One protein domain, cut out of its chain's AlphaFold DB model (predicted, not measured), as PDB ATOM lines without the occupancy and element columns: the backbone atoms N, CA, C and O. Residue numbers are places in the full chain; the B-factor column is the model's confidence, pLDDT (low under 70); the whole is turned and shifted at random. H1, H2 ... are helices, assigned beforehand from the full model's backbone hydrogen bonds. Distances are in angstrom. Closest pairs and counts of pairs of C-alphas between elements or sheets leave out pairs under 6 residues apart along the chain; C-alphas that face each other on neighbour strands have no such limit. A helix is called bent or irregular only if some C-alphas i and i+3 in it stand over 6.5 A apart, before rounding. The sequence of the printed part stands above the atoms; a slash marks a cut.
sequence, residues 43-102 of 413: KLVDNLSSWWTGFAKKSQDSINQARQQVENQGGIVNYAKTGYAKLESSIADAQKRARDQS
ATOM      1  N   LYS A  43     139.459 170.719 159.450       87.69
ATOM      2  CA  LYS A  43     139.014 170.938 158.058       87.69
ATOM      3  C   LYS A  43     140.121 170.761 157.019       87.69
ATOM      4  O   LYS A  43     139.848 170.266 155.928       87.69
ATOM      5  N   LEU A  44     141.350 171.193 157.311       85.75
ATOM      6  CA  LEU A  44     142.482 171.039 156.396       85.75
ATOM      7  C   LEU A  44     142.834 169.559 156.236       85.75
ATOM      8  O   LEU A  44     143.020 169.110 155.111       85.75
ATOM      9  N   VAL A  45     142.874 168.802 157.335       80.56
ATOM     10  CA  VAL A  45     143.119 167.354 157.341       80.56
ATOM     11  C   VAL A  45     141.993 166.604 156.631       80.56
ATOM     12  O   VAL A  45     142.297 165.726 155.828       80.56
ATOM     13  N   ASP A  46     140.727 166.977 156.828       81.50
ATOM     14  CA  ASP A  46     139.594 166.389 156.101       81.50
ATOM     15  C   ASP A  46     139.652 166.696 154.595       81.50
ATOM     16  O   ASP A  46     139.489 165.791 153.772       81.50
ATOM     17  N   ASN A  47     139.969 167.936 154.202       82.94
ATOM     18  CA  ASN A  47     140.171 168.289 152.793       82.94
ATOM     19  C   ASN A  47     141.356 167.524 152.184       82.94
ATOM     20  O   ASN A  47     141.211 166.949 151.104       82.94
ATOM     21  N   LEU A  48     142.499 167.451 152.875       77.44
ATOM     22  CA  LEU A  48     143.664 166.688 152.417       77.44
ATOM     23  C   LEU A  48     143.334 165.195 152.306       77.44
ATOM     24  O   LEU A  48     143.681 164.566 151.313       77.44
ATOM     25  N   SER A  49     142.618 164.638 153.284       80.31
ATOM     26  CA  SER A  49     142.134 163.255 153.286       80.31
ATOM     27  C   SER A  49     141.197 162.987 152.106       80.31
ATOM     28  O   SER A  49     141.345 161.976 151.417       80.31
ATOM     29  N   SER A  50     140.288 163.916 151.793       76.00
ATOM     30  CA  SER A  50     139.403 163.809 150.628       76.00
ATOM     31  C   SER A  50     140.173 163.848 149.302       76.00
ATOM     32  O   SER A  50     139.884 163.047 148.410       76.00
ATOM     33  N   TRP A  51     141.209 164.690 149.191       76.69
ATOM     34  CA  TRP A  51     142.081 164.738 148.016       76.69
ATOM     35  C   TRP A  51     142.907 163.455 147.897       76.69
ATOM     36  O   TRP A  51     142.872 162.818 146.846       76.69
ATOM     37  N   TRP A  52     143.567 163.000 148.964       75.19
ATOM     38  CA  TRP A  52     144.314 161.739 148.962       75.19
ATOM     39  C   TRP A  52     143.424 160.534 148.652       75.19
ATOM     40  O   TRP A  52     143.833 159.672 147.882       75.19
ATOM     41  N   THR A  53     142.189 160.497 149.154       76.81
ATOM     42  CA  THR A  53     141.213 159.440 148.841       76.81
ATOM     43  C   THR A  53     140.763 159.510 147.378       76.81
ATOM     44  O   THR A  53     140.706 158.484 146.698       76.81
ATOM     45  N   GLY A  54     140.497 160.709 146.850       77.69
ATOM     46  CA  GLY A  54     140.164 160.921 145.439       77.69
ATOM     47  C   GLY A  54     141.319 160.563 144.496       77.69
ATOM     48  O   GLY A  54     141.103 159.925 143.466       77.69
ATOM     49  N   PHE A  55     142.552 160.905 144.874       76.19
ATOM     50  CA  PHE A  55     143.769 160.550 144.150       76.19
ATOM     51  C   PHE A  55     144.044 159.047 144.217       76.19
ATOM     52  O   PHE A  55     144.300 158.444 143.182       76.19
ATOM     53  N   ALA A  56     143.926 158.419 145.390       75.38
ATOM     54  CA  ALA A  56     144.071 156.975 145.554       75.38
ATOM     55  C   ALA A  56     143.042 156.217 144.709       75.38
ATOM     56  O   ALA A  56     143.415 155.297 143.988       75.38
ATOM     57  N   LYS A  57     141.777 156.658 144.705       86.94
ATOM     58  CA  LYS A  57     140.730 156.071 143.863       86.94
ATOM     59  C   LYS A  57     141.029 156.238 142.372       86.94
ATOM     60  O   LYS A  57     141.032 155.250 141.650       86.94
ATOM     61  N   LYS A  58     141.380 157.447 141.918       82.94
ATOM     62  CA  LYS A  58     141.750 157.706 140.513       82.94
ATOM     63  C   LYS A  58     143.021 156.958 140.089       82.94
ATOM     64  O   LYS A  58     143.112 156.506 138.952       82.94
ATOM     65  N   SER A  59     143.987 156.804 140.992       79.88
ATOM     66  CA  SER A  59     145.209 156.019 140.792       79.88
ATOM     67  C   SER A  59     144.893 154.527 140.688       79.88
ATOM     68  O   SER A  59     145.368 153.863 139.775       79.88
ATOM     69  N   GLN A  60     144.020 154.005 141.550       83.06
ATOM     70  CA  GLN A  60     143.578 152.614 141.511       83.06
ATOM     71  C   GLN A  60     142.740 152.314 140.259       83.06
ATOM     72  O   GLN A  60     142.979 151.297 139.613       83.06
ATOM     73  N   ASP A  61     141.840 153.213 139.857       87.50
ATOM     74  CA  ASP A  61     141.099 153.117 138.594       87.50
ATOM     75  C   ASP A  61     142.049 153.183 137.383       87.50
ATOM     76  O   ASP A  61     141.917 152.380 136.463       87.50
ATOM     77  N   SER A  62     143.068 154.052 137.412       86.44
ATOM     78  CA  SER A  62     144.119 154.129 136.382       86.44
ATOM     79  C   SER A  62     144.972 152.854 136.314       86.44
ATOM     80  O   SER A  62     145.213 152.330 135.230       86.44
ATOM     81  N   ILE A  63     145.373 152.285 137.455       82.00
ATOM     82  CA  ILE A  63     146.111 151.012 137.531       82.00
ATOM     83  C   ILE A  63     145.242 149.850 137.038       82.00
ATOM     84  O   ILE A  63     145.740 148.977 136.328       82.00
ATOM     85  N   ASN A  64     143.949 149.836 137.369       88.50
ATOM     86  CA  ASN A  64     143.004 148.840 136.873       88.50
ATOM     87  C   ASN A  64     142.806 148.974 135.357       88.50
ATOM     88  O   ASN A  64     142.874 147.972 134.649       88.50
ATOM     89  N   GLN A  65     142.651 150.196 134.839       90.62
ATOM     90  CA  GLN A  65     142.559 150.473 133.405       90.62
ATOM     91  C   GLN A  65     143.847 150.079 132.668       90.62
ATOM     92  O   GLN A  65     143.778 149.457 131.611       90.62
ATOM     93  N   ALA A  66     145.019 150.373 133.234       79.00
ATOM     94  CA  ALA A  66     146.313 149.974 132.689       79.00
ATOM     95  C   ALA A  66     146.481 148.447 132.690       79.00
ATOM     96  O   ALA A  66     146.866 147.881 131.671       79.00
ATOM     97  N   ARG A  67     146.120 147.756 133.784       83.25
ATOM     98  CA  ARG A  67     146.069 146.284 133.829       83.25
ATOM     99  C   ARG A  67     145.146 145.727 132.753       83.25
ATOM    100  O   ARG A  67     145.557 144.826 132.037       83.25
ATOM    101  N   GLN A  68     143.952 146.290 132.602       90.25
ATOM    102  CA  GLN A  68     142.964 145.840 131.627       90.25
ATOM    103  C   GLN A  68     143.420 146.097 130.179       90.25
ATOM    104  O   GLN A  68     143.195 145.261 129.309       90.25
ATOM    105  N   GLN A  69     144.129 147.198 129.905       82.00
ATOM    106  CA  GLN A  69     144.778 147.426 128.609       82.00
ATOM    107  C   GLN A  69     145.925 146.444 128.350       82.00
ATOM    108  O   GLN A  69     146.020 145.911 127.248       82.00
ATOM    109  N   VAL A  70     146.769 146.172 129.348       80.31
ATOM    110  CA  VAL A  70     147.858 145.189 129.249       80.31
ATOM    111  C   VAL A  70     147.304 143.779 129.027       80.31
ATOM    112  O   VAL A  70     147.797 143.063 128.162       80.31
ATOM    113  N   GLU A  71     146.248 143.392 129.739       86.12
ATOM    114  CA  GLU A  71     145.541 142.118 129.574       86.12
ATOM    115  C   GLU A  71     144.922 142.000 128.173       86.12
ATOM    116  O   GLU A  71     145.217 141.043 127.455       86.12
ATOM    117  N   ASN A  72     144.199 143.030 127.713       87.06
ATOM    118  CA  ASN A  72     143.655 143.110 126.351       87.06
ATOM    119  C   ASN A  72     144.736 143.071 125.251       87.06
ATOM    120  O   ASN A  72     144.449 142.661 124.128       87.06
ATOM    121  N   GLN A  73     145.975 143.478 125.547       75.56
ATOM    122  CA  GLN A  73     147.119 143.394 124.627       75.56
ATOM    123  C   GLN A  73     147.860 142.041 124.685       75.56
ATOM    124  O   GLN A  73     148.880 141.874 124.015       75.56
ATOM    125  N   GLY A  74     147.353 141.051 125.429       81.38
ATOM    126  CA  GLY A  74     147.963 139.720 125.573       81.38
ATOM    127  C   GLY A  74     148.849 139.565 126.814       81.38
ATOM    128  O   GLY A  74     149.724 138.701 126.848       81.38
ATOM    129  N   GLY A  75     148.644 140.403 127.829       84.81
ATOM    130  CA  GLY A  75     149.366 140.381 129.096       84.81
ATOM    131  C   GLY A  75     150.723 141.093 129.066       84.81
ATOM    132  O   GLY A  75     151.220 141.534 128.027       84.81
ATOM    133  N   ILE A  76     151.347 141.176 130.247       74.50
ATOM    134  CA  ILE A  76     152.620 141.890 130.472       74.50
ATOM    135  C   ILE A  76     153.722 141.372 129.538       74.50
ATOM    136  O   ILE A  76     154.501 142.164 129.019       74.50
ATOM    137  N   VAL A  77     153.758 140.063 129.274       74.81
ATOM    138  CA  VAL A  77     154.746 139.429 128.383       74.81
ATOM    139  C   VAL A  77     154.628 139.953 126.950       74.81
ATOM    140  O   VAL A  77     155.640 140.241 126.312       74.81
ATOM    141  N   ASN A  78     153.407 140.128 126.440       74.19
ATOM    142  CA  ASN A  78     153.196 140.591 125.071       74.19
ATOM    143  C   ASN A  78     153.403 142.112 124.946       74.19
ATOM    144  O   ASN A  78     153.975 142.568 123.957       74.19
ATOM    145  N   TYR A  79     153.052 142.886 125.981       74.94
ATOM    146  CA  TYR A  79     153.424 144.304 126.090       74.94
ATOM    147  C   TYR A  79     154.948 144.500 126.170       74.94
ATOM    148  O   TYR A  79     155.506 145.357 125.491       74.94
ATOM    149  N   ALA A  80     155.652 143.669 126.943       80.31
ATOM    150  CA  ALA A  80     157.111 143.682 127.000       80.31
ATOM    151  C   ALA A  80     157.724 143.322 125.638       80.31
ATOM    152  O   ALA A  80     158.674 143.970 125.210       80.31
ATOM    153  N   LYS A  81     157.150 142.353 124.912       85.12
ATOM    154  CA  LYS A  81     157.608 141.952 123.574       85.12
ATOM    155  C   LYS A  81     157.408 143.047 122.520       85.12
ATOM    156  O   LYS A  81     158.319 143.299 121.733       85.12
ATOM    157  N   THR A  82     156.262 143.732 122.509       81.69
ATOM    158  CA  THR A  82     156.028 144.874 121.603       81.69
ATOM    159  C   THR A  82     156.856 146.098 122.001       81.69
ATOM    160  O   THR A  82     157.396 146.778 121.128       81.69
ATOM    161  N   GLY A  83     157.040 146.339 123.302       79.75
ATOM    162  CA  GLY A  83     157.956 147.347 123.834       79.75
ATOM    163  C   GLY A  83     159.411 147.095 123.430       79.75
ATOM    164  O   GLY A  83     160.085 148.025 122.991       79.75
ATOM    165  N   TYR A  84     159.871 145.841 123.491       83.94
ATOM    166  CA  TYR A  84     161.217 145.446 123.072       83.94
ATOM    167  C   TYR A  84     161.418 145.642 121.569       83.94
ATOM    168  O   TYR A  84     162.372 146.302 121.173       83.94
ATOM    169  N   ALA A  85     160.477 145.187 120.733       89.56
ATOM    170  CA  ALA A  85     160.526 145.412 119.285       89.56
ATOM    171  C   ALA A  85     160.540 146.913 118.920       89.56
ATOM    172  O   ALA A  85     161.236 147.332 117.995       89.56
ATOM    173  N   LYS A  86     159.809 147.749 119.672       91.19
ATOM    174  CA  LYS A  86     159.819 149.209 119.495       91.19
ATOM    175  C   LYS A  86     161.153 149.838 119.919       91.19
ATOM    176  O   LYS A  86     161.635 150.738 119.234       91.19
ATOM    177  N   LEU A  87     161.757 149.364 121.011       90.62
ATOM    178  CA  LEU A  87     163.095 149.777 121.450       90.62
ATOM    179  C   LEU A  87     164.173 149.365 120.445       90.62
ATOM    180  O   LEU A  87     165.007 150.188 120.089       90.62
ATOM    181  N   GLU A  88     164.122 148.136 119.941       93.25
ATOM    182  CA  GLU A  88     165.039 147.616 118.926       93.25
ATOM    183  C   GLU A  88     164.955 148.430 117.627       93.25
ATOM    184  O   GLU A  88     165.981 148.898 117.131       93.25
ATOM    185  N   SER A  89     163.741 148.725 117.141       93.50
ATOM    186  CA  SER A  89     163.534 149.635 116.002       93.50
ATOM    187  C   SER A  89     164.078 151.039 116.282       93.50
ATOM    188  O   SER A  89     164.753 151.613 115.434       93.50
ATOM    189  N   SER A  90     163.836 151.590 117.476       93.19
ATOM    190  CA  SER A  90     164.322 152.924 117.854       93.19
ATOM    191  C   SER A  90     165.850 152.990 117.945       93.19
ATOM    192  O   SER A  90     166.440 153.990 117.538       93.19
ATOM    193  N   ILE A  91     166.501 151.927 118.424       90.75
ATOM    194  CA  ILE A  91     167.962 151.807 118.470       90.75
ATOM    195  C   ILE A  91     168.526 151.668 117.052       90.75
ATOM    196  O   ILE A  91     169.501 152.345 116.728       90.75
ATOM    197  N   ALA A  92     167.904 150.859 116.189       94.56
ATOM    198  CA  ALA A  92     168.304 150.719 114.790       94.56
ATOM    199  C   ALA A  92     168.185 152.049 114.021       94.56
ATOM    200  O   ALA A  92     169.130 152.452 113.338       94.56
ATOM    201  N   ASP A  93     167.080 152.779 114.191       94.25
ATOM    202  CA  ASP A  93     166.887 154.107 113.598       94.25
ATOM    203  C   ASP A  93     167.864 155.144 114.168       94.25
ATOM    204  O   ASP A  93     168.407 155.952 113.412       94.25
ATOM    205  N   ALA A  94     168.160 155.112 115.472       90.94
ATOM    206  CA  ALA A  94     169.152 155.993 116.086       90.94
ATOM    207  C   ALA A  94     170.577 155.706 115.580       90.94
ATOM    208  O   ALA A  94     171.309 156.641 115.252       90.94
ATOM    209  N   GLN A  95     170.967 154.434 115.447       93.06
ATOM    210  CA  GLN A  95     172.257 154.033 114.871       93.06
ATOM    211  C   GLN A  95     172.367 154.435 113.398       93.06
ATOM    212  O   GLN A  95     173.390 154.983 112.981       93.06
ATOM    213  N   LYS A  96     171.305 154.219 112.613       96.19
ATOM    214  CA  LYS A  96     171.228 154.663 111.220       96.19
ATOM    215  C   LYS A  96     171.351 156.184 111.123       96.19
ATOM    216  O   LYS A  96     172.193 156.672 110.378       96.19
ATOM    217  N   ARG A  97     170.604 156.933 111.938       92.75
ATOM    218  CA  ARG A  97     170.655 158.402 111.985       92.75
ATOM    219  C   ARG A  97     172.025 158.925 112.412       92.75
ATOM    220  O   ARG A  97     172.490 159.896 111.828       92.75
ATOM    221  N   ALA A  98     172.695 158.282 113.368       89.50
ATOM    222  CA  ALA A  98     174.063 158.628 113.757       89.50
ATOM    223  C   ALA A  98     175.060 158.373 112.612       89.50
ATOM    224  O   ALA A  98     175.936 159.202 112.355       89.50
ATOM    225  N   ARG A  99     174.898 157.269 111.870       93.06
ATOM    226  CA  ARG A  99     175.698 156.969 110.673       93.06
ATOM    227  C   ARG A  99     175.464 158.004 109.567       93.06
ATOM    228  O   ARG A  99     176.440 158.529 109.034       93.06
ATOM    229  N   ASP A 100     174.212 158.348 109.286       92.56
ATOM    230  CA  ASP A 100     173.832 159.353 108.285       92.56
ATOM    231  C   ASP A 100     174.292 160.770 108.684       92.56
ATOM    232  O   ASP A 100     174.770 161.530 107.848       92.56
ATOM    233  N   GLN A 101     174.253 161.127 109.972       89.88
ATOM    234  CA  GLN A 101     174.837 162.382 110.458       89.88
ATOM    235  C   GLN A 101     176.366 162.395 110.312       89.88
ATOM    236  O   GLN A 101     176.924 163.389 109.852       89.88
ATOM    237  N   SER A 102     177.047 161.288 110.630       87.75
ATOM    238  CA  SER A 102     178.508 161.197 110.503       87.75
ATOM    239  C   SER A 102     178.998 161.323 109.053       87.75
ATOM    240  O   SER A 102     180.035 161.940 108.812       87.75
TER     241      SER A 102
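Overview. This is residues 43 to 102 of the 413 residues of an uncharacterized protein of Testicularia cyperi (UniProt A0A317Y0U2). Two long, straight helices, H1 and H2, meet near their ends and make a wide V with nearly a right angle at its corner. The corner is formed by the end of H1, a two-residue turn and the beginning of H2, and from it the arms stick out free, residues 43 to 66 of H1 and residues 83 to 102 of H2. The printed part has 60 residues with two named helices, H1 then H2, and no named strand, and its class is all helix. It is extended, with a radius of gyration of the C-alphas of 20.3 A, and its C-alphas span 62 by 31 by 10 A.

Arrangement. The longest helix by residues is H1, residues 43 to 72. After a tight link of 2 residues comes H2, residues 75 to 102. The lines of the two helices are about perpendicular, at 85 degrees. H1 and H2 are close but not clearly touching, with 2 pairs of C-alphas within 8 A. Their closest C-alphas are those of Val 70 and Ile 76, 5.9 A apart. Their centres are 32.5 A apart. In both H1 and H2 every O i to N i+4 pair of the backbone is within hydrogen-bond range.

Along the chain. H1 has 30 residues and measures 42.4 A from its first to its last C-alpha. It begins with C-alpha 43 at (139.014, 170.938, 158.058) and ends with C-alpha 72 at (143.655, 143.110, 126.351). H2 has 28 residues and measures 40.4 A, from Gly 75 to Ser 102, whose C-alpha is at (178.508, 161.197, 110.503). Neither helix is bent.

Size, cuts and confidence. The two C-alphas farthest apart are those of Lys 43 and Ser 102, 62.6 A. The printed part has no cut, and the link from H1 to H2 is not long. The mean pLDDT of the printed part is 84.6, with 82 for H1 and 88 for H2, and no printed residue is under 70.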